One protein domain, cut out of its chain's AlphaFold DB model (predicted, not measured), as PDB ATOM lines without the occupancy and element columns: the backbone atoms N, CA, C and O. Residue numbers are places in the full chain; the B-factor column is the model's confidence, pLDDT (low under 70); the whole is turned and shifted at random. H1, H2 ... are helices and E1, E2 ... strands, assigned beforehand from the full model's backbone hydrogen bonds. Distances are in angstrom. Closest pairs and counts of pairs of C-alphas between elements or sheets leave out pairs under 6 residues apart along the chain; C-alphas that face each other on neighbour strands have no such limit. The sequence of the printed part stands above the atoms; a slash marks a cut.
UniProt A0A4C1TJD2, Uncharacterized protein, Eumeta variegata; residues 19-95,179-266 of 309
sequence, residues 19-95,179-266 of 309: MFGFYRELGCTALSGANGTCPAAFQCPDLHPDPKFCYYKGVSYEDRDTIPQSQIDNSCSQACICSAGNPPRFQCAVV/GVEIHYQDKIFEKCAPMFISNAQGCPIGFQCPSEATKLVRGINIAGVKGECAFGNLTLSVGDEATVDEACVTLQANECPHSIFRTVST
ATOM      1  N   MET A  19      -2.068  10.367  21.364       72.44
ATOM      2  CA  MET A  19      -1.879  11.749  21.819       72.44
ATOM      3  C   MET A  19      -2.350  11.999  23.261       72.44
ATOM      4  O   MET A  19      -1.978  12.995  23.879       72.44
ATOM      5  N   PHE A  20      -3.215  11.137  23.803       76.94
ATOM      6  CA  PHE A  20      -3.884  11.376  25.084       76.94
ATOM      7  C   PHE A  20      -2.887  11.499  26.235       76.94
ATOM      8  O   PHE A  20      -3.028  12.392  27.070       76.94
ATOM      9  N   GLY A  21      -1.865  10.637  26.255       79.19
ATOM     10  CA  GLY A  21      -0.803  10.686  27.258       79.19
ATOM     11  C   GLY A  21      -0.074  12.029  27.251       79.19
ATOM     12  O   GLY A  21      -0.027  12.710  28.273       79.19
ATOM     13  N   PHE A  22       0.391  12.456  26.080       83.88
ATOM     14  CA  PHE A  22       1.070  13.734  25.896       83.88
ATOM     15  C   PHE A  22       0.276  14.915  26.478       83.88
ATOM     16  O   PHE A  22       0.781  15.651  27.324       83.88
ATOM     17  N   TYR A  23      -1.002  15.055  26.113       83.00
ATOM     18  CA  TYR A  23      -1.838  16.149  26.620       83.00
ATOM     19  C   TYR A  23      -2.129  16.061  28.112       83.00
ATOM     20  O   TYR A  23      -2.191  17.081  28.795       83.00
ATOM     21  N   ARG A  24      -2.314  14.847  28.633       84.94
ATOM     22  CA  ARG A  24      -2.518  14.631  30.065       84.94
ATOM     23  C   ARG A  24      -1.300  15.032  30.882       84.94
ATOM     24  O   ARG A  24      -1.477  15.594  31.958       84.94
ATOM     25  N   GLU A  25      -0.100  14.759  30.379       87.94
ATOM     26  CA  GLU A  25       1.145  15.160  31.039       87.94
ATOM     27  C   GLU A  25       1.306  16.680  31.088       87.94
ATOM     28  O   GLU A  25       1.663  17.222  32.126       87.94
ATOM     29  N   LEU A  26       0.912  17.382  30.020       88.50
ATOM     30  CA  LEU A  26       0.863  18.850  29.981       88.50
ATOM     31  C   LEU A  26      -0.249  19.461  30.862       88.50
ATOM     32  O   LEU A  26      -0.469  20.671  30.848       88.50
ATOM     33  N   GLY A  27      -1.007  18.649  31.605       88.12
ATOM     34  CA  GLY A  27      -2.108  19.118  32.447       88.12
ATOM     35  C   GLY A  27      -3.366  19.517  31.669       88.12
ATOM     36  O   GLY A  27      -4.262  20.157  32.227       88.12
ATOM     37  N   CYS A  28      -3.475  19.145  30.393       86.56
ATOM     38  CA  CYS A  28      -4.663  19.420  29.599       86.56
ATOM     39  C   CYS A  28      -5.831  18.504  29.993       86.56
ATOM     40  O   CYS A  28      -5.676  17.328  30.334       86.56
ATOM     41  N   THR A  29      -7.044  19.042  29.896       84.25
ATOM     42  CA  THR A  29      -8.286  18.330  30.205       84.25
ATOM     43  C   THR A  29      -9.011  17.947  28.922       84.25
ATOM     44  O   THR A  29      -9.271  18.798  28.078       84.25
ATOM     45  N   ALA A  30      -9.371  16.674  28.776       78.25
ATOM     46  CA  ALA A  30     -10.170  16.200  27.651       78.25
ATOM     47  C   ALA A  30     -11.557  16.871  27.628       78.25
ATOM     48  O   ALA A  30     -12.288  16.846  28.620       78.25
ATOM     49  N   LEU A  31     -11.939  17.440  26.484       72.88
ATOM     50  CA  LEU A  31     -13.277  17.972  26.245       72.88
ATOM     51  C   LEU A  31     -14.150  16.846  25.671       72.88
ATOM     52  O   LEU A  31     -13.897  16.370  24.573       72.88
ATOM     53  N   SER A  32     -15.144  16.406  26.450       62.28
ATOM     54  CA  SER A  32     -16.227  15.459  26.112       62.28
ATOM     55  C   SER A  32     -15.988  14.511  24.920       62.28
ATOM     56  O   SER A  32     -16.324  14.815  23.781       62.28
ATOM     57  N   GLY A  33     -15.526  13.304  25.247       50.69
ATOM     58  CA  GLY A  33     -15.580  12.070  24.450       50.69
ATOM     59  C   GLY A  33     -15.768  10.878  25.394       50.69
ATOM     60  O   GLY A  33     -15.054   9.888  25.332       50.69
ATOM     61  N   ALA A  34     -16.652  11.032  26.384       42.31
ATOM     62  CA  ALA A  34     -16.885  10.036  27.424       42.31
ATOM     63  C   ALA A  34     -17.774   8.916  26.871       42.31
ATOM     64  O   ALA A  34     -18.995   9.031  26.930       42.31
ATOM     65  N   ASN A  35     -17.149   7.906  26.258       38.75
ATOM     66  CA  ASN A  35     -17.527   6.483  26.273       38.75
ATOM     67  C   ASN A  35     -16.687   5.723  25.228       38.75
ATOM     68  O   ASN A  35     -17.126   5.510  24.103       38.75
ATOM     69  N   GLY A  36     -15.472   5.315  25.607       48.38
ATOM     70  CA  GLY A  36     -14.672   4.349  24.839       48.38
ATOM     71  C   GLY A  36     -14.032   4.850  23.538       48.38
ATOM     72  O   GLY A  36     -13.467   4.040  22.814       48.38
ATOM     73  N   THR A  37     -14.092   6.151  23.237       57.59
ATOM     74  CA  THR A  37     -13.470   6.771  22.052       57.59
ATOM     75  C   THR A  37     -12.546   7.917  22.455       57.59
ATOM     76  O   THR A  37     -12.815   8.604  23.441       57.59
ATOM     77  N   CYS A  38     -11.480   8.145  21.685       64.25
ATOM     78  CA  CYS A  38     -10.517   9.217  21.933       64.25
ATOM     79  C   CYS A  38     -11.182  10.592  22.085       64.25
ATOM     80  O   CYS A  38     -12.142  10.884  21.365       64.25
ATOM     81  N   PRO A  39     -10.693  11.455  22.999       68.62
ATOM     82  CA  PRO A  39     -11.194  12.817  23.091       68.62
ATOM     83  C   PRO A  39     -11.003  13.554  21.769       68.62
ATOM     84  O   PRO A  39      -9.898  13.601  21.238       68.62
ATOM     85  N   ALA A  40     -12.073  14.176  21.273       67.00
ATOM     86  CA  ALA A  40     -12.019  14.970  20.048       67.00
ATOM     87  C   ALA A  40     -11.209  16.268  20.224       67.00
ATOM     88  O   ALA A  40     -10.727  16.839  19.248       67.00
ATOM     89  N   ALA A  41     -11.086  16.751  21.464       71.12
ATOM     90  CA  ALA A  41     -10.323  17.940  21.807       71.12
ATOM     91  C   ALA A  41      -9.851  17.906  23.271       71.12
ATOM     92  O   ALA A  41     -10.390  17.185  24.115       71.12
ATOM     93  N   PHE A  42      -8.876  18.756  23.579       77.19
ATOM     94  CA  PHE A  42      -8.327  19.007  24.901       77.19
ATOM     95  C   PHE A  42      -8.298  20.514  25.134       77.19
ATOM     96  O   PHE A  42      -8.021  21.306  24.232       77.19
ATOM     97  N   GLN A  43      -8.587  20.890  26.370       82.06
ATOM     98  CA  GLN A  43      -8.397  22.224  26.895       82.06
ATOM     99  C   GLN A  43      -7.113  22.220  27.716       82.06
ATOM    100  O   GLN A  43      -7.071  21.635  28.800       82.06
ATOM    101  N   CYS A  44      -6.073  22.863  27.198       83.75
ATOM    102  CA  CYS A  44      -4.818  23.034  27.918       83.75
ATOM    103  C   CYS A  44      -4.844  24.295  28.795       83.75
ATOM    104  O   CYS A  44      -5.570  25.248  28.470       83.75
ATOM    105  N   PRO A  45      -4.089  24.304  29.909       85.62
ATOM    106  CA  PRO A  45      -3.743  25.540  30.599       85.62
ATOM    107  C   PRO A  45      -2.869  26.424  29.696       85.62
ATOM    108  O   PRO A  45      -2.435  25.999  28.625       85.62
ATOM    109  N   ASP A  46      -2.617  27.660  30.121       84.19
ATOM    110  CA  ASP A  46      -1.629  28.505  29.450       84.19
ATOM    111  C   ASP A  46      -0.232  27.932  29.716       84.19
ATOM    112  O   ASP A  46       0.293  28.022  30.830       84.19
ATOM    113  N   LEU A  47       0.310  27.234  28.719       85.31
ATOM    114  CA  LEU A  47       1.596  26.562  28.807       85.31
ATOM    115  C   LEU A  47       2.704  27.583  28.554       85.31
ATOM    116  O   LEU A  47       2.825  28.126  27.460       85.31
ATOM    117  N   HIS A  48       3.523  27.797  29.580       86.38
ATOM    118  CA  HIS A  48       4.749  28.607  29.543       86.38
ATOM    119  C   HIS A  48       4.482  30.095  29.229       86.38
ATOM    120  O   HIS A  48       5.032  30.641  28.272       86.38
ATOM    121  N   PRO A  49       3.648  30.775  30.043       84.25
ATOM    122  CA  PRO A  49       3.139  32.121  29.751       84.25
ATOM    123  C   PRO A  49       4.203  33.227  29.760       84.25
ATOM    124  O   PRO A  49       4.024  34.256  29.108       84.25
ATOM    125  N   ASP A  50       5.297  33.049  30.506       88.75
ATOM    126  CA  ASP A  50       6.398  34.015  30.566       88.75
ATOM    127  C   ASP A  50       7.704  33.370  30.071       88.75
ATOM    128  O   ASP A  50       8.189  32.436  30.712       88.75
ATOM    129  N   PRO A  51       8.319  33.882  28.987       88.19
ATOM    130  CA  PRO A  51       9.561  33.342  28.427       88.19
ATOM    131  C   PRO A  51      10.784  33.438  29.353       88.19
ATOM    132  O   PRO A  51      11.856  32.968  28.984       88.19
ATOM    133  N   LYS A  52      10.671  34.088  30.515       91.56
ATOM    134  CA  LYS A  52      11.765  34.250  31.485       91.56
ATOM    135  C   LYS A  52      11.840  33.143  32.530       91.56
ATOM    136  O   LYS A  52      12.752  33.172  33.351       91.56
ATOM    137  N   PHE A  53      10.886  32.221  32.547       94.56
ATOM    138  CA  PHE A  53      10.823  31.159  33.544       94.56
ATOM    139  C   PHE A  53      10.784  29.806  32.859       94.56
ATOM    140  O   PHE A  53      10.236  29.674  31.764       94.56
ATOM    141  N   CYS A  54      11.319  28.796  33.540       95.62
ATOM    142  CA  CYS A  54      10.998  27.425  33.195       95.62
ATOM    143  C   CYS A  54       9.715  27.007  33.914       95.62
ATOM    144  O   CYS A  54       9.458  27.451  35.031       95.62
ATOM    145  N   TYR A  55       8.928  26.120  33.321       94.19
ATOM    146  CA  TYR A  55       7.696  25.612  33.904       94.19
ATOM    147  C   TYR A  55       7.696  24.093  33.945       94.19
ATOM    148  O   TYR A  55       8.054  23.438  32.968       94.19
ATOM    149  N   TYR A  56       7.277  23.545  35.079       94.25
ATOM    150  CA  TYR A  56       7.020  22.120  35.231       94.25
ATOM    151  C   TYR A  56       5.752  21.929  36.057       94.25
ATOM    152  O   TYR A  56       5.658  22.437  37.178       94.25
ATOM    153  N   LYS A  57       4.760  21.232  35.491       91.94
ATOM    154  CA  LYS A  57       3.445  20.967  36.094       91.94
ATOM    155  C   LYS A  57       2.743  22.236  36.588       91.94
ATOM    156  O   LYS A  57       2.154  22.267  37.668       91.94
ATOM    157  N   GLY A  58       2.843  23.308  35.802       90.81
ATOM    158  CA  GLY A  58       2.257  24.614  36.118       90.81
ATOM    159  C   GLY A  58       2.994  25.426  37.192       90.81
ATOM    160  O   GLY A  58       2.529  26.508  37.545       90.81
ATOM    161  N   VAL A  59       4.133  24.950  37.704       94.44
ATOM    162  CA  VAL A  59       5.000  25.702  38.625       94.44
ATOM    163  C   VAL A  59       6.093  26.404  37.828       94.44
ATOM    164  O   VAL A  59       6.752  25.761  37.014       94.44
ATOM    165  N   SER A  60       6.292  27.701  38.067       95.19
ATOM    166  CA  SER A  60       7.377  28.496  37.480       95.19
ATOM    167  C   SER A  60       8.665  28.388  38.299       95.19
ATOM    168  O   SER A  60       8.619  28.449  39.527       95.19
ATOM    169  N   TYR A  61       9.797  28.325  37.611       96.62
ATOM    170  CA  TYR A  61      11.149  28.236  38.156       96.62
ATOM    171  C   TYR A  61      12.000  29.363  37.561       96.62
ATOM    172  O   TYR A  61      11.986  29.578  36.344       96.62
ATOM    173  N   GLU A  62      12.713  30.095  38.415       97.00
ATOM    174  CA  GLU A  62      13.662  31.133  38.011       97.00
ATOM    175  C   GLU A  62      14.958  30.526  37.461       97.00
ATOM    176  O   GLU A  62      15.223  29.327  37.574       97.00
ATOM    177  N   ASP A  63      15.801  31.367  36.856       96.56
ATOM    178  CA  ASP A  63      17.124  30.941  36.408       96.56
ATOM    179  C   ASP A  63      17.906  30.277  37.548       96.56
ATOM    180  O   ASP A  63      18.091  30.865  38.614       96.56
ATOM    181  N   ARG A  64      18.424  29.076  37.278       96.44
ATOM    182  CA  ARG A  64      19.178  28.221  38.207       96.44
ATOM    183  C   ARG A  64      18.374  27.603  39.351       96.44
ATOM    184  O   ARG A  64      18.975  26.895  40.163       96.44
ATOM    185  N   ASP A  65      17.055  27.768  39.388       97.81
ATOM    186  CA  ASP A  65      16.221  27.001  40.310       97.81
ATOM    187  C   ASP A  65      16.262  25.507  39.973       97.81
ATOM    188  O   ASP A  65      16.290  25.098  38.811       97.81
ATOM    189  N   THR A  66      16.246  24.676  41.011       97.12
ATOM    190  CA  THR A  66      16.218  23.214  40.893       97.12
ATOM    191  C   THR A  66      14.803  22.691  41.081       97.12
ATOM    192  O   THR A  66      14.145  23.078  42.050       97.12
ATOM    193  N   ILE A  67      14.377  21.733  40.257       96.75
ATOM    194  CA  ILE A  67      13.174  20.949  40.560       96.75
ATOM    195  C   ILE A  67      13.539  19.931  41.655       96.75
ATOM    196  O   ILE A  67      14.470  19.143  41.463       96.75
ATOM    197  N   PRO A  68      12.840  19.903  42.804       95.44
ATOM    198  CA  PRO A  68      13.033  18.853  43.797       95.44
ATOM    199  C   PRO A  68      12.798  17.468  43.183       95.44
ATOM    200  O   PRO A  68      11.751  17.228  42.584       95.44
ATOM    201  N   GLN A  69      13.727  16.528  43.382       91.88
ATOM    202  CA  GLN A  69      13.642  15.195  42.764       91.88
ATOM    203  C   GLN A  69      12.343  14.452  43.111       91.88
ATOM    204  O   GLN A  69      11.822  13.705  42.293       91.88
ATOM    205  N   SER A  70      11.785  14.691  44.301       92.12
ATOM    206  CA  SER A  70      10.511  14.110  44.743       92.12
ATOM    207  C   SER A  70       9.279  14.616  43.982       92.12
ATOM    208  O   SER A  70       8.191  14.096  44.203       92.12
ATOM    209  N   GLN A  71       9.420  15.643  43.141       92.56
ATOM    210  CA  GLN A  71       8.348  16.187  42.304       92.56
ATOM    211  C   GLN A  71       8.440  15.718  40.844       92.56
ATOM    212  O   GLN A  71       7.482  15.901  40.088       92.56
ATOM    213  N   ILE A  72       9.577  15.134  40.453       92.38
ATOM    214  CA  ILE A  72       9.837  14.644  39.102       92.38
ATOM    215  C   ILE A  72       9.308  13.210  38.982       92.38
ATOM    216  O   ILE A  72       9.829  12.298  39.621       92.38
ATOM    217  N   ASP A  73       8.302  13.002  38.130       88.94
ATOM    218  CA  ASP A  73       7.695  11.670  37.942       88.94
ATOM    219  C   ASP A  73       8.546  10.769  37.033       88.94
ATOM    220  O   ASP A  73       8.615   9.544  37.220       88.94
ATOM    221  N   ASN A  74       9.233  11.376  36.062       89.31
ATOM    222  CA  ASN A  74      10.188  10.698  35.199       89.31
ATOM    223  C   ASN A  74      11.466  10.363  35.985       89.31
ATOM    224  O   ASN A  74      12.294  11.227  36.267       89.31
ATOM    225  N   SER A  75      11.664   9.087  36.312       88.62
ATOM    226  CA  SER A  75      12.806   8.646  37.123       88.62
ATOM    227  C   SER A  75      14.168   8.876  36.462       88.62
ATOM    228  O   SER A  75      15.183   8.899  37.157       88.62
ATOM    229  N   CYS A  76      14.216   9.055  35.142       90.56
ATOM    230  CA  CYS A  76      15.444   9.319  34.393       90.56
ATOM    231  C   CYS A  76      15.835  10.798  34.347       90.56
ATOM    232  O   CYS A  76      16.971  11.122  34.010       90.56
ATOM    233  N   SER A  77      14.937  11.693  34.745       93.50
ATOM    234  CA  SER A  77      15.225  13.110  34.924       93.50
ATOM    235  C   SER A  77      15.810  13.348  36.311       93.50
ATOM    236  O   SER A  77      15.092  13.334  37.309       93.50
ATOM    237  N   GLN A  78      17.126  13.549  36.383       92.81
ATOM    238  CA  GLN A  78      17.848  13.730  37.644       92.81
ATOM    239  C   GLN A  78      18.472  15.122  37.733       92.81
ATOM    240  O   GLN A  78      19.027  15.619  36.753       92.81
ATOM    241  N   ALA A  79      18.418  15.734  38.920       93.81
ATOM    242  CA  ALA A  79      19.073  17.016  39.214       93.81
ATOM    243  C   ALA A  79      18.784  18.111  38.160       93.81
ATOM    244  O   ALA A  79      19.695  18.764  37.653       93.81
ATOM    245  N   CYS A  80      17.509  18.280  37.805       97.12
ATOM    246  CA  CYS A  80      17.079  19.228  36.782       97.12
ATOM    247  C   CYS A  80      17.122  20.677  37.284       97.12
ATOM    248  O   CYS A  80      16.546  21.003  38.325       97.12
ATOM    249  N   ILE A  81      17.776  21.543  36.511       96.81
ATOM    250  CA  ILE A  81      17.986  22.964  36.806       96.81
ATOM    251  C   ILE A  81      17.386  23.804  35.682       96.81
ATOM    252  O   ILE A  81      17.597  23.511  34.504       96.81
ATOM    253  N   CYS A  82      16.648  24.855  36.031       97.12
ATOM    254  CA  CYS A  82      16.127  25.801  35.056       97.12
ATOM    255  C   CYS A  82      17.254  26.645  34.455       97.12
ATOM    256  O   CYS A  82      18.084  27.220  35.160       97.12
ATOM    257  N   SER A  83      17.254  26.753  33.132       94.88
ATOM    258  CA  SER A  83      18.040  27.711  32.371       94.88
ATOM    259  C   SER A  83      17.067  28.661  31.688       94.88
ATOM    260  O   SER A  83      16.475  28.317  30.662       94.88
ATOM    261  N   ALA A  84      16.913  29.864  32.244       88.06
ATOM    262  CA  ALA A  84      15.978  30.886  31.761       88.06
ATOM    263  C   ALA A  84      16.491  31.623  30.503       88.06
ATOM    264  O   ALA A  84      16.325  32.835  30.349       88.06
ATOM    265  N   GLY A  85      17.195  30.901  29.625       83.69
ATOM    266  CA  GLY A  85      17.634  31.409  28.330       83.69
ATOM    267  C   GLY A  85      16.454  31.700  27.401       83.69
ATOM    268  O   GLY A  85      15.296  31.655  27.799       83.69
ATOM    269  N   ASN A  86      16.744  31.990  26.134       82.94
ATOM    270  CA  ASN A  86      15.711  32.150  25.115       82.94
ATOM    271  C   ASN A  86      15.920  31.105  24.001       82.94
ATOM    272  O   ASN A  86      16.840  31.294  23.199       82.94
ATOM    273  N   PRO A  87      15.124  30.020  23.950       86.88
ATOM    274  CA  PRO A  87      13.995  29.706  24.840       86.88
ATOM    275  C   PRO A  87      14.416  29.136  26.218       86.88
ATOM    276  O   PRO A  87      15.521  28.588  26.343       86.88
ATOM    277  N   PRO A  88      13.552  29.252  27.249       90.81
ATOM    278  CA  PRO A  88      13.791  28.669  28.567       90.81
ATOM    279  C   PRO A  88      13.709  27.140  28.506       90.81
ATOM    280  O   PRO A  88      12.907  26.572  27.765       90.81
ATOM    281  N   ARG A  89      14.555  26.453  29.280       94.12
ATOM    282  CA  ARG A  89      14.607  24.982  29.309       94.12
ATOM    283  C   ARG A  89      15.182  24.442  30.608       94.12
ATOM    284  O   ARG A  89      16.024  25.093  31.227       94.12
ATOM    285  N   PHE A  90      14.828  23.211  30.963       95.88
ATOM    286  CA  PHE A  90      15.544  22.483  32.006       95.88
ATOM    287  C   PHE A  90      16.791  21.795  31.452       95.88
ATOM    288  O   PHE A  90      16.821  21.297  30.328       95.88
ATOM    289  N   GLN A  91      17.841  21.775  32.264       94.56
ATOM    290  CA  GLN A  91      19.045  20.984  32.046       94.56
ATOM    291  C   GLN A  91      19.142  19.979  33.190       94.56
ATOM    292  O   GLN A  91      19.221  20.375  34.350       94.56
ATOM    293  N   CYS A  92      19.109  18.691  32.868       95.44
ATOM    294  CA  CYS A  92      19.200  17.606  33.841       95.44
ATOM    295  C   CYS A  92      20.539  16.882  33.703       95.44
ATOM    296  O   CYS A  92      21.188  16.937  32.654       95.44
ATOM    297  N   ALA A  93      20.948  16.188  34.760       93.19
ATOM    298  CA  ALA A  93      22.081  15.284  34.700       93.19
ATOM    299  C   ALA A  93      21.794  14.143  33.714       93.19
ATOM    300  O   ALA A  93      20.701  13.577  33.699       93.19
ATOM    301  N   VAL A  94      22.794  13.801  32.902       85.75
ATOM    302  CA  VAL A  94      22.741  12.606  32.055       85.75
ATOM    303  C   VAL A  94      22.865  11.390  32.963       85.75
ATOM    304  O   VAL A  94      23.794  11.304  33.766       85.75
ATOM    305  N   VAL A  95      21.910  10.471  32.850       88.38
ATOM    306  CA  VAL A  95      21.929   9.206  33.579       88.38
ATOM    307  C   VAL A  95      22.492   8.133  32.657       88.38
ATOM    308  O   VAL A  95      21.846   7.727  31.695       88.38
ATOM    309  N   GLY A 179       8.520  13.079  30.663       91.62
ATOM    310  CA  GLY A 179       9.291  14.266  30.993       91.62
ATOM    311  C   GLY A 179       9.158  15.365  29.938       91.62
ATOM    312  O   GLY A 179      10.131  16.070  29.687       91.62
ATOM    313  N   VAL A 180       8.000  15.519  29.286       91.62
ATOM    314  CA  VAL A 180       7.790  16.426  28.148       91.62
ATOM    315  C   VAL A 180       8.174  17.863  28.506       91.62
ATOM    316  O   VAL A 180       8.979  18.472  27.805       91.62
ATOM    317  N   GLU A 181       7.656  18.405  29.610       92.31
ATOM    318  CA  GLU A 181       7.989  19.774  30.041       92.31
ATOM    319  C   GLU A 181       9.441  19.922  30.520       92.31
ATOM    320  O   GLU A 181       9.987  21.026  30.511       92.31
ATOM    321  N   ILE A 182      10.087  18.822  30.916       94.44
ATOM    322  CA  ILE A 182      11.493  18.820  31.329       94.44
ATOM    323  C   ILE A 182      12.408  18.823  30.098       94.44
ATOM    324  O   ILE A 182      13.335  19.627  30.015       94.44
ATOM    325  N   HIS A 183      12.148  17.947  29.131       92.50
ATOM    326  CA  HIS A 183      13.055  17.671  28.017       92.50
ATOM    327  C   HIS A 183      12.767  18.478  26.748       92.50
ATOM    328  O   HIS A 183      13.674  18.662  25.939       92.50
ATOM    329  N   TYR A 184      11.536  18.964  26.569       91.69
ATOM    330  CA  TYR A 184      11.076  19.589  25.321       91.69
ATOM    331  C   TYR A 184      10.403  20.941  25.550       91.69
ATOM    332  O   TYR A 184       9.530  21.356  24.787       91.69
ATOM    333  N   GLN A 185      10.794  21.639  26.614       90.38
ATOM    334  CA  GLN A 185      10.203  22.923  26.969       90.38
ATOM    335  C   GLN A 185      10.343  23.974  25.874       90.38
ATOM    336  O   GLN A 185       9.384  24.663  25.548       90.38
ATOM    337  N   ASP A 186      11.520  24.045  25.263       88.69
ATOM    338  CA  ASP A 186      11.792  24.913  24.126       88.69
ATOM    339  C   ASP A 186      10.845  24.617  22.957       88.69
ATOM    340  O   ASP A 186      10.317  25.534  22.337       88.69
ATOM    341  N   LYS A 187      10.562  23.336  22.705       89.69
ATOM    342  CA  LYS A 187       9.655  22.891  21.641       89.69
ATOM    343  C   LYS A 187       8.192  23.202  21.951       89.69
ATOM    344  O   LYS A 187       7.449  23.569  21.041       89.69
ATOM    345  N   ILE A 188       7.775  23.096  23.215       89.12
ATOM    346  CA  ILE A 188       6.437  23.522  23.658       89.12
ATOM    347  C   ILE A 188       6.303  25.041  23.512       89.12
ATOM    348  O   ILE A 188       5.328  25.516  22.928       89.12
ATOM    349  N   PHE A 189       7.306  25.790  23.973       86.56
ATOM    350  CA  PHE A 189       7.358  27.247  23.894       86.56
ATOM    351  C   PHE A 189       7.296  27.748  22.440       86.56
ATOM    352  O   PHE A 189       6.539  28.662  22.112       86.56
ATOM    353  N   GLU A 190       8.027  27.093  21.535       85.69
ATOM    354  CA  GLU A 190       8.012  27.345  20.087       85.69
ATOM    355  C   GLU A 190       6.736  26.835  19.389       85.69
ATOM    356  O   GLU A 190       6.569  27.028  18.182       85.69
ATOM    357  N   LYS A 191       5.811  26.205  20.130       86.44
ATOM    358  CA  LYS A 191       4.563  25.608  19.626       86.44
ATOM    359  C   LYS A 191       4.824  24.633  18.476       86.44
ATOM    360  O   LYS A 191       4.146  24.667  17.443       86.44
ATOM    361  N   CYS A 192       5.835  23.789  18.648       86.88
ATOM    362  CA  CYS A 192       6.181  22.733  17.711       86.88
ATOM    363  C   CYS A 192       5.174  21.574  17.785       86.88
ATOM    364  O   CYS A 192       4.543  21.328  18.814       86.88
ATOM    365  N   ALA A 193       5.036  20.840  16.684       83.69
ATOM    366  CA  ALA A 193       4.182  19.666  16.586       83.69
ATOM    367  C   ALA A 193       4.959  18.392  16.994       83.69
ATOM    368  O   ALA A 193       5.980  18.096  16.385       83.69
ATOM    369  N   PRO A 194       4.523  17.618  17.993       83.69
ATOM    370  CA  PRO A 194       5.094  16.365  18.420       83.69
ATOM    371  C   PRO A 194       4.863  15.310  17.352       83.69
ATOM    372  O   PRO A 194       3.839  15.259  16.670       83.69
ATOM    373  N   MET A 195       5.839  14.434  17.245       80.19
ATOM    374  CA  MET A 195       5.831  13.305  16.345       80.19
ATOM    375  C   MET A 195       5.677  12.045  17.179       80.19
ATOM    376  O   MET A 195       6.414  11.847  18.142       80.19
ATOM    377  N   PHE A 196       4.745  11.185  16.791       76.06
ATOM    378  CA  PHE A 196       4.511   9.889  17.419       76.06
ATOM    379  C   PHE A 196       4.698   8.805  16.368       76.06
ATOM    380  O   PHE A 196       4.371   9.004  15.197       76.06
ATOM    381  N   ILE A 197       5.219   7.662  16.795       69.75
ATOM    382  CA  ILE A 197       5.130   6.417  16.031       69.75
ATOM    383  C   ILE A 197       3.872   5.694  16.522       69.75
ATOM    384  O   ILE A 197       3.533   5.806  17.697       69.75
ATOM    385  N   SER A 198       3.180   4.958  15.651       62.03
ATOM    386  CA  SER A 198       2.086   4.073  16.073       62.03
ATOM    387  C   SER A 198       2.542   3.171  17.224       62.03
ATOM    388  O   SER A 198       3.630   2.589  17.150       62.03
ATOM    389  N   ASN A 199       1.718   3.024  18.263       59.75
ATOM    390  CA  ASN A 199       2.050   2.331  19.514       59.75
ATOM    391  C   ASN A 199       3.099   3.036  20.404       59.75
ATOM    392  O   ASN A 199       3.656   2.397  21.294       59.75
ATOM    393  N   ALA A 200       3.397   4.332  20.220       59.56
ATOM    394  CA  ALA A 200       4.350   5.070  21.075       59.56
ATOM    395  C   ALA A 200       3.812   5.396  22.488       59.56
ATOM    396  O   ALA A 200       4.419   6.179  23.223       59.56
ATOM    397  N   GLN A 201       2.675   4.801  22.869       67.12
ATOM    398  CA  GLN A 201       2.110   4.785  24.220       67.12
ATOM    399  C   GLN A 201       1.916   6.163  24.877       67.12
ATOM    400  O   GLN A 201       1.760   6.237  26.091       67.12
ATOM    401  N   GLY A 202       1.875   7.261  24.118       73.44
ATOM    402  CA  GLY A 202       1.705   8.598  24.693       73.44
ATOM    403  C   GLY A 202       2.936   9.492  24.695       73.44
ATOM    404  O   GLY A 202       2.776  10.662  25.042       73.44
ATOM    405  N   CYS A 203       4.124   9.001  24.319       82.69
ATOM    406  CA  CYS A 203       5.328   9.833  24.267       82.69
ATOM    407  C   CYS A 203       5.723  10.227  22.846       82.69
ATOM    408  O   CYS A 203       5.803   9.365  21.967       82.69
ATOM    409  N   PRO A 204       6.045  11.509  22.620       82.69
ATOM    410  CA  PRO A 204       6.588  11.932  21.347       82.69
ATOM    411  C   PRO A 204       8.008  11.388  21.167       82.69
ATOM    412  O   PRO A 204       8.826  11.429  22.082       82.69
ATOM    413  N   ILE A 205       8.318  10.934  19.957       81.81
ATOM    414  CA  ILE A 205       9.680  10.569  19.535       81.81
ATOM    415  C   ILE A 205      10.500  11.787  19.085       81.81
ATOM    416  O   ILE A 205      11.696  11.686  18.828       81.81
ATOM    417  N   GLY A 206       9.851  12.940  18.951       84.12
ATOM    418  CA  GLY A 206      10.468  14.188  18.535       84.12
ATOM    419  C   GLY A 206       9.424  15.268  18.292       84.12
ATOM    420  O   GLY A 206       8.234  15.052  18.505       84.12
ATOM    421  N   PHE A 207       9.878  16.430  17.832       86.00
ATOM    422  CA  PHE A 207       9.021  17.559  17.490       86.00
ATOM    423  C   PHE A 207       9.442  18.144  16.148       86.00
ATOM    424  O   PHE A 207      10.628  18.344  15.892       86.00
ATOM    425  N   GLN A 208       8.460  18.455  15.317       86.25
ATOM    426  CA  GLN A 208       8.606  19.265  14.128       86.25
ATOM    427  C   GLN A 208       8.298  20.713  14.493       86.25
ATOM    428  O   GLN A 208       7.195  21.018  14.932       86.25
ATOM    429  N   CYS A 209       9.254  21.614  14.299       86.44
ATOM    430  CA  CYS A 209       9.044  23.046  14.495       86.44
ATOM    431  C   CYS A 209       8.804  23.747  13.157       86.44
ATOM    432  O   CYS A 209       9.233  23.233  12.118       86.44
ATOM    433  N   PRO A 210       8.127  24.905  13.157       84.56
ATOM    434  CA  PRO A 210       8.069  25.747  11.977       84.56
ATOM    435  C   PRO A 210       9.445  26.349  11.675       84.56
ATOM    436  O   PRO A 210      10.236  26.651  12.566       84.56
ATOM    437  N   SER A 211       9.681  26.570  10.393       85.38
ATOM    438  CA  SER A 211      10.834  27.268   9.825       85.38
ATOM    439  C   SER A 211      10.371  28.390   8.888       85.38
ATOM    440  O   SER A 211       9.197  28.464   8.515       85.38
ATOM    441  N   GLU A 212      11.296  29.240   8.435       84.06
ATOM    442  CA  GLU A 212      10.999  30.263   7.419       84.06
ATOM    443  C   GLU A 212      10.493  29.665   6.094       84.06
ATOM    444  O   GLU A 212       9.742  30.315   5.369       84.06
ATOM    445  N   ALA A 213      10.859  28.416   5.787       82.75
ATOM    446  CA  ALA A 213      10.415  27.706   4.590       82.75
ATOM    447  C   ALA A 213       9.108  26.924   4.800       82.75
ATOM    448  O   ALA A 213       8.703  26.161   3.919       82.75
ATOM    449  N   THR A 214       8.436  27.097   5.944       80.38
ATOM    450  CA  THR A 214       7.164  26.423   6.210       80.38
ATOM    451  C   THR A 214       6.089  26.908   5.246       80.38
ATOM    452  O   THR A 214       5.747  28.090   5.211       80.38
ATOM    453  N   LYS A 215       5.521  25.980   4.470       79.75
ATOM    454  CA  LYS A 215       4.435  26.252   3.523       79.75
ATOM    455  C   LYS A 215       3.149  25.623   4.037       79.75
ATOM    456  O   LYS A 215       3.108  24.428   4.332       79.75
ATOM    457  N   LEU A 216       2.105  26.440   4.109       77.69
ATOM    458  CA  LEU A 216       0.765  26.028   4.505       77.69
ATOM    459  C   LEU A 216      -0.081  25.733   3.264       77.69
ATOM    460  O   LEU A 216      -0.260  26.594   2.401       77.69
ATOM    461  N   VAL A 217      -0.633  24.530   3.207       78.69
ATOM    462  CA  VAL A 217      -1.613  24.097   2.219       78.69
ATOM    463  C   VAL A 217      -2.966  24.062   2.917       78.69
ATOM    464  O   VAL A 217      -3.197  23.266   3.822       78.69
ATOM    465  N   ARG A 218      -3.864  24.972   2.527       78.50
ATOM    466  CA  ARG A 218      -5.201  25.041   3.122       78.50
ATOM    467  C   ARG A 218      -6.044  23.863   2.650       78.50
ATOM    468  O   ARG A 218      -6.175  23.642   1.444       78.50
ATOM    469  N   GLY A 219      -6.611  23.141   3.606       68.00
ATOM    470  CA  GLY A 219      -7.460  21.990   3.356       68.00
ATOM    471  C   GLY A 219      -8.827  22.368   2.801       68.00
ATOM    472  O   GLY A 219      -9.250  23.528   2.801       68.00
ATOM    473  N   ILE A 220      -9.569  21.354   2.357       63.50
ATOM    474  CA  ILE A 220     -10.999  21.515   2.093       63.50
ATOM    475  C   ILE A 220     -11.685  21.670   3.450       63.50
ATOM    476  O   ILE A 220     -11.619  20.764   4.273       63.50
ATOM    477  N   ASN A 221     -12.365  22.799   3.673       56.69
ATOM    478  CA  ASN A 221     -13.198  22.998   4.859       56.69
ATOM    479  C   ASN A 221     -14.265  21.896   4.924       56.69
ATOM    480  O   ASN A 221     -15.258  21.932   4.190       56.69
ATOM    481  N   ILE A 222     -14.058  20.909   5.793       57.41
ATOM    482  CA  ILE A 222     -15.014  19.827   5.997       57.41
ATOM    483  C   ILE A 222     -16.158  20.389   6.839       57.41
ATOM    484  O   ILE A 222     -15.989  20.742   8.008       57.41
ATOM    485  N   ALA A 223     -17.342  20.500   6.235       48.97
ATOM    486  CA  ALA A 223     -18.528  21.001   6.916       48.97
ATOM    487  C   ALA A 223     -18.811  20.175   8.184       48.97
ATOM    488  O   ALA A 223     -19.065  18.977   8.109       48.97
ATOM    489  N   GLY A 224     -18.780  20.835   9.346       53.47
ATOM    490  CA  GLY A 224     -19.070  20.220  10.645       53.47
ATOM    491  C   GLY A 224     -17.853  19.986  11.540       53.47
ATOM    492  O   GLY A 224     -18.047  19.798  12.738       53.47
ATOM    493  N   VAL A 225     -16.626  20.079  11.016       57.97
ATOM    494  CA  VAL A 225     -15.406  19.990  11.831       57.97
ATOM    495  C   VAL A 225     -14.886  21.397  12.115       57.97
ATOM    496  O   VAL A 225     -14.643  22.178  11.199       57.97
ATOM    497  N   LYS A 226     -14.786  21.750  13.398       61.84
ATOM    498  CA  LYS A 226     -14.312  23.058  13.863       61.84
ATOM    499  C   LYS A 226     -13.185  22.842  14.861       61.84
ATOM    500  O   LYS A 226     -13.379  22.135  15.843       61.84
ATOM    501  N   GLY A 227     -12.044  23.467  14.612       67.25
ATOM    502  CA  GLY A 227     -10.873  23.423  15.477       67.25
ATOM    503  C   GLY A 227      -9.724  24.178  14.826       67.25
ATOM    504  O   GLY A 227      -9.574  24.137  13.603       67.25
ATOM    505  N   GLU A 228      -8.950  24.883  15.642       71.38
ATOM    506  CA  GLU A 228      -7.750  25.598  15.224       71.38
ATOM    507  C   GLU A 228      -6.618  25.261  16.188       71.38
ATOM    508  O   GLU A 228      -6.838  25.164  17.399       71.38
ATOM    509  N   CYS A 229      -5.404  25.120  15.663       73.06
ATOM    510  CA  CYS A 229      -4.216  24.967  16.488       73.06
ATOM    511  C   CYS A 229      -3.091  25.886  16.018       73.06
ATOM    512  O   CYS A 229      -3.020  26.303  14.858       73.06
ATOM    513  N   ALA A 230      -2.203  26.201  16.957       79.81
ATOM    514  CA  ALA A 230      -1.027  27.008  16.702       79.81
ATOM    515  C   ALA A 230       0.172  26.125  16.334       79.81
ATOM    516  O   ALA A 230       0.419  25.112  16.990       79.81
ATOM    517  N   PHE A 231       0.915  26.539  15.309       83.00
ATOM    518  CA  PHE A 231       2.189  25.963  14.886       83.00
ATOM    519  C   PHE A 231       3.202  27.100  14.749       83.00
ATOM    520  O   PHE A 231       3.193  27.851  13.769       83.00
ATOM    521  N   GLY A 232       3.993  27.318  15.801       84.44
ATOM    522  CA  GLY A 232       4.666  28.601  16.039       84.44
ATOM    523  C   GLY A 232       3.690  29.772  15.963       84.44
ATOM    524  O   GLY A 232       2.750  29.871  16.753       84.44
ATOM    525  N   ASN A 233       3.900  30.651  14.981       85.56
ATOM    526  CA  ASN A 233       3.053  31.824  14.738       85.56
ATOM    527  C   ASN A 233       1.930  31.576  13.718       85.56
ATOM    528  O   ASN A 233       1.161  32.490  13.422       85.56
ATOM    529  N   LEU A 234       1.846  30.371  13.151       83.12
ATOM    530  CA  LEU A 234       0.806  29.996  12.200       83.12
ATOM    531  C   LEU A 234      -0.412  29.442  12.941       83.12
ATOM    532  O   LEU A 234      -0.280  28.758  13.954       83.12
ATOM    533  N   THR A 235      -1.596  29.691  12.388       82.25
ATOM    534  CA  THR A 235      -2.847  29.067  12.825       82.25
ATOM    535  C   THR A 235      -3.341  28.155  11.715       82.25
ATOM    536  O   THR A 235      -3.633  28.628  10.607       82.25
ATOM    537  N   LEU A 236      -3.425  26.857  12.007       77.12
ATOM    538  CA  LEU A 236      -4.016  25.886  11.096       77.12
ATOM    539  C   LEU A 236      -5.400  25.484  11.582       77.12
ATOM    540  O   LEU A 236      -5.615  25.271  12.775       77.12
ATOM    541  N   SER A 237      -6.317  25.370  10.633       76.69
ATOM    542  CA  SER A 237      -7.639  24.802  10.853       76.69
ATOM    543  C   SER A 237      -7.598  23.292  10.629       76.69
ATOM    544  O   SER A 237      -6.724  22.780   9.931       76.69
ATOM    545  N   VAL A 238      -8.564  22.566  11.192       70.75
ATOM    546  CA  VAL A 238      -8.699  21.131  10.911       70.75
ATOM    547  C   VAL A 238      -8.778  20.873   9.400       70.75
ATOM    548  O   VAL A 238      -9.571  21.499   8.697       70.75
ATOM    549  N   GLY A 239      -7.954  19.939   8.920       65.88
ATOM    550  CA  GLY A 239      -7.803  19.590   7.505       65.88
ATOM    551  C   GLY A 239      -6.718  20.369   6.752       65.88
ATOM    552  O   GLY A 239      -6.401  19.994   5.627       65.88
ATOM    553  N   ASP A 240      -6.139  21.419   7.340       73.12
ATOM    554  CA  ASP A 240      -4.954  22.075   6.780       73.12
ATOM    555  C   ASP A 240      -3.712  21.182   6.911       73.12
ATOM    556  O   ASP A 240      -3.583  20.397   7.856       73.12
ATOM    557  N   GLU A 241      -2.776  21.365   5.978       73.62
ATOM    558  CA  GLU A 241      -1.481  20.694   5.968       73.62
ATOM    559  C   GLU A 241      -0.337  21.709   5.983       73.62
ATOM    560  O   GLU A 241      -0.367  22.708   5.263       73.62
ATOM    561  N   ALA A 242       0.705  21.454   6.772       74.56
ATOM    562  CA  ALA A 242       1.952  22.213   6.708       74.56
ATOM    563  C   ALA A 242       3.097  21.321   6.243       74.56
ATOM    564  O   ALA A 242       3.169  20.159   6.623       74.56
ATOM    565  N   THR A 243       3.992  21.905   5.447       77.19
ATOM    566  CA  THR A 243       5.251  21.300   4.998       77.19
ATOM    567  C   THR A 243       6.406  22.160   5.481       77.19
ATOM    568  O   THR A 243       6.324  23.386   5.395       77.19
ATOM    569  N   VAL A 244       7.471  21.537   5.985       75.81
ATOM    570  CA  VAL A 244       8.637  22.229   6.553       75.81
ATOM    571  C   VAL A 244       9.892  21.840   5.770       75.81
ATOM    572  O   VAL A 244      10.127  20.660   5.530       75.81
ATOM    573  N   ASP A 245      10.672  22.839   5.343       70.75
ATOM    574  CA  ASP A 245      11.992  22.684   4.700       70.75
ATOM    575  C   ASP A 245      12.049  21.727   3.491       70.75
ATOM    576  O   ASP A 245      13.061  21.082   3.237       70.75
ATOM    577  N   GLU A 246      10.957  21.633   2.722       55.62
ATOM    578  CA  GLU A 246      10.839  20.813   1.496       55.62
ATOM    579  C   GLU A 246      11.053  19.294   1.683       55.62
ATOM    580  O   GLU A 246      10.909  18.526   0.730       55.62
ATOM    581  N   ALA A 247      11.274  18.837   2.918       49.94
ATOM    582  CA  ALA A 247      11.056  17.461   3.330       49.94
ATOM    583  C   ALA A 247       9.544  17.234   3.500       49.94
ATOM    584  O   ALA A 247       8.840  18.046   4.104       49.94
ATOM    585  N   CYS A 248       9.015  16.142   2.940       41.72
ATOM    586  CA  CYS A 248       7.596  15.796   3.065       41.72
ATOM    587  C   CYS A 248       7.288  15.340   4.495       41.72
ATOM    588  O   CYS A 248       7.245  14.152   4.796       41.72
ATOM    589  N   VAL A 249       7.084  16.312   5.372       46.19
ATOM    590  CA  VAL A 249       6.414  16.149   6.651       46.19
ATOM    591  C   VAL A 249       5.019  16.714   6.447       46.19
ATOM    592  O   VAL A 249       4.851  17.927   6.465       46.19
ATOM    593  N   THR A 250       4.037  15.858   6.164       43.94
ATOM    594  CA  THR A 250       2.635  16.285   6.097       43.94
ATOM    595  C   THR A 250       2.076  16.263   7.510       43.94
ATOM    596  O   THR A 250       1.825  15.194   8.060       43.94
ATOM    597  N   LEU A 251       1.908  17.441   8.110       51.75
ATOM    598  CA  LEU A 251       1.153  17.585   9.354       51.75
ATOM    599  C   LEU A 251      -0.330  17.623   8.998       51.75
ATOM    600  O   LEU A 251      -0.764  18.608   8.413       51.75
ATOM    601  N   GLN A 252      -1.103  16.586   9.322       46.16
ATOM    602  CA  GLN A 252      -2.551  16.611   9.095       46.16
ATOM    603  C   GLN A 252      -3.284  17.030  10.366       46.16
ATOM    604  O   GLN A 252      -3.242  16.351  11.392       46.16
ATOM    605  N   ALA A 253      -4.011  18.143  10.292       46.62
ATOM    606  CA  ALA A 253      -4.771  18.701  11.406       46.62
ATOM    607  C   ALA A 253      -6.060  17.920  11.736       46.62
ATOM    608  O   ALA A 253      -7.096  18.526  11.984       46.62
ATOM    609  N   ASN A 254      -6.050  16.586  11.700       42.28
ATOM    610  CA  ASN A 254      -7.286  15.796  11.730       42.28
ATOM    611  C   ASN A 254      -7.947  15.726  13.114       42.28
ATOM    612  O   ASN A 254      -9.149  15.490  13.188       42.28
ATOM    613  N   GLU A 255      -7.216  16.014  14.190       44.12
ATOM    614  CA  GLU A 255      -7.750  16.194  15.543       44.12
ATOM    615  C   GLU A 255      -6.911  17.271  16.225       44.12
ATOM    616  O   GLU A 255      -5.714  17.100  16.445       44.12
ATOM    617  N   CYS A 256      -7.535  18.420  16.467       33.12
ATOM    618  CA  CYS A 256      -6.852  19.647  16.837       33.12
ATOM    619  C   CYS A 256      -7.406  20.126  18.185       33.12
ATOM    620  O   CYS A 256      -8.438  20.804  18.220       33.12
ATOM    621  N   PRO A 257      -6.802  19.735  19.315       34.69
ATOM    622  CA  PRO A 257      -7.059  20.401  20.573       34.69
ATOM    623  C   PRO A 257      -6.255  21.697  20.635       34.69
ATOM    624  O   PRO A 257      -5.224  21.830  19.983       34.69
ATOM    625  N   HIS A 258      -6.703  22.668  21.424       33.25
ATOM    626  CA  HIS A 258      -5.884  23.848  21.670       33.25
ATOM    627  C   HIS A 258      -4.490  23.399  22.122       33.25
ATOM    628  O   HIS A 258      -4.351  22.696  23.122       33.25
ATOM    629  N   SER A 259      -3.487  23.832  21.357       34.75
ATOM    630  CA  SER A 259      -2.107  23.334  21.310       34.75
ATOM    631  C   SER A 259      -1.956  21.959  20.650       34.75
ATOM    632  O   SER A 259      -2.381  20.943  21.183       34.75
ATOM    633  N   ILE A 260      -1.162  21.959  19.573       35.09
ATOM    634  CA  ILE A 260      -0.294  20.862  19.156       35.09
ATOM    635  C   ILE A 260      -0.960  19.799  18.229       35.09
ATOM    636  O   ILE A 260      -2.104  19.418  18.413       35.09
ATOM    637  N   PHE A 261      -0.290  19.412  17.136       35.28
ATOM    638  CA  PHE A 261      -0.867  18.657  16.003       35.28
ATOM    639  C   PHE A 261      -0.567  17.152  16.051       35.28
ATOM    640  O   PHE A 261       0.410  16.730  16.669       35.28
ATOM    641  N   ARG A 262      -1.395  16.361  15.349       34.19
ATOM    642  CA  ARG A 262      -1.304  14.901  15.189       34.19
ATOM    643  C   ARG A 262      -0.447  14.511  13.964       34.19
ATOM    644  O   ARG A 262      -0.556  15.119  12.906       34.19
ATOM    645  N   THR A 263       0.380  13.486  14.183       32.44
ATOM    646  CA  THR A 263       1.125  12.567  13.291       32.44
ATOM    647  C   THR A 263       1.812  13.102  12.024       32.44
ATOM    648  O   THR A 263       1.184  13.578  11.085       32.44
ATOM    649  N   VAL A 264       3.123  12.847  11.950       29.42
ATOM    650  CA  VAL A 264       3.929  12.860  10.723       29.42
ATOM    651  C   VAL A 264       4.140  11.415  10.277       29.42
ATOM    652  O   VAL A 264       4.783  10.644  10.987       29.42
ATOM    653  N   SER A 265       3.645  11.034   9.100       27.42
ATOM    654  CA  SER A 265       4.105   9.816   8.422       27.42
ATOM    655  C   SER A 265       5.265  10.176   7.498       27.42
ATOM    656  O   SER A 265       5.086  10.881   6.508       27.42
ATOM    657  N   THR A 266       6.468   9.700   7.810       25.16
ATOM    658  CA  THR A 266       7.633   9.822   6.929       25.16
ATOM    659  C   THR A 266       7.552   8.777   5.816       25.16
ATOM    660  O   THR A 266       7.875   7.607   6.005       25.16
TER     661      THR A 266
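AT A GLANCE: This is residues 19 to 95 and 179 to 266 of the 309 residues of an uncharacterized protein of Eumeta variegata (UniProt A0A4C1TJD2). Small strand hairpins and short helices make two lobes with a few parts between them: at one end of the longest axis the hairpins E3-E4 and E5-E6 with H2 beside E6, at the other the three-stranded sheet E9-E12-E13 and the hairpin E10-E11. Between these lobes lie H3 and the hairpin E7-E8, while H1 and the hairpin E1-E2 lie off to one side of that axis. The 165 printed residues hold three named helices and thirteen named strands, in the order H1, E1 to E6, H2, H3, E7 to E13; the class is mixed, with 66 residues, under half, in named elements. The sheets are antiparallel, and the whole is compact, with a radius of gyration of the C-alphas of 16.4 A and spans of 48 by 41 by 28 A.

HOW THE PARTS SIT: In the largest sheet, E12 (residues 241 to 244) is the inner strand, and E9 (215 to 217) and E13 (247 to 252) are edge strands. N 217 and O 241 are 2.8 A apart; N 251 and O 242 are 3.3 A apart. E10 (228 to 231) and E11 (234 to 237) form a hairpin, with N 229 and O 236 2.9 A apart; E11 and E12 meet only through their link. E7 (193 to 195) and E8 (206 to 208) form a hairpin, with N 193 and O 208 2.8 A apart. The closest C-alphas of E7 and E10, those of Ala 193 and Phe 231, are 6.8 A apart. H3 (185 to 189) and H2 (180 to 183) are close but not clearly touching, Glu 181 to Ile 188, 7.6 A between C-alphas. E5 (78 to 83) and E6 (89 to 93) form a hairpin, with N 81 and O 91 2.8 A apart; the closest C-alphas of E6 and H2, those of Phe 90 and Ile 182, are 5.5 A apart. E3 (54 to 56) and E4 (59 to 61) form a hairpin, with N 61 and O 54 2.7 A apart. E1 (29 to 31) and E2 (41 to 43) form a hairpin, with N 29 and O 43 2.8 A apart. H1 (19 to 25) and E2 have their closest C-alphas, Tyr 23 and Phe 42, 7.3 A apart. Every O i to N i+4 pair is within hydrogen-bond range in H1 and H3; H2 is too short for one.

IN THESE COORDINATES: C-alpha 19, where H1 begins, is at (-1.879, 11.749, 21.819). E5 is 14.9 A long, E13 14.8 A and E6 13.4 A. C-alpha 252, where E13 ends, is at (-2.551, 16.611, 9.095).

THE WHOLE: The C-alphas of Val 95 and Ala 223, the two farthest apart, are 49.9 A apart. Residues 96 to 178 are not printed; 13.9 A separate C-alphas 95 and 179. The link E4 to E5 is long. Mean pLDDT of the printed part is 76.4, with 45 residues under 70, among them 246 to 266.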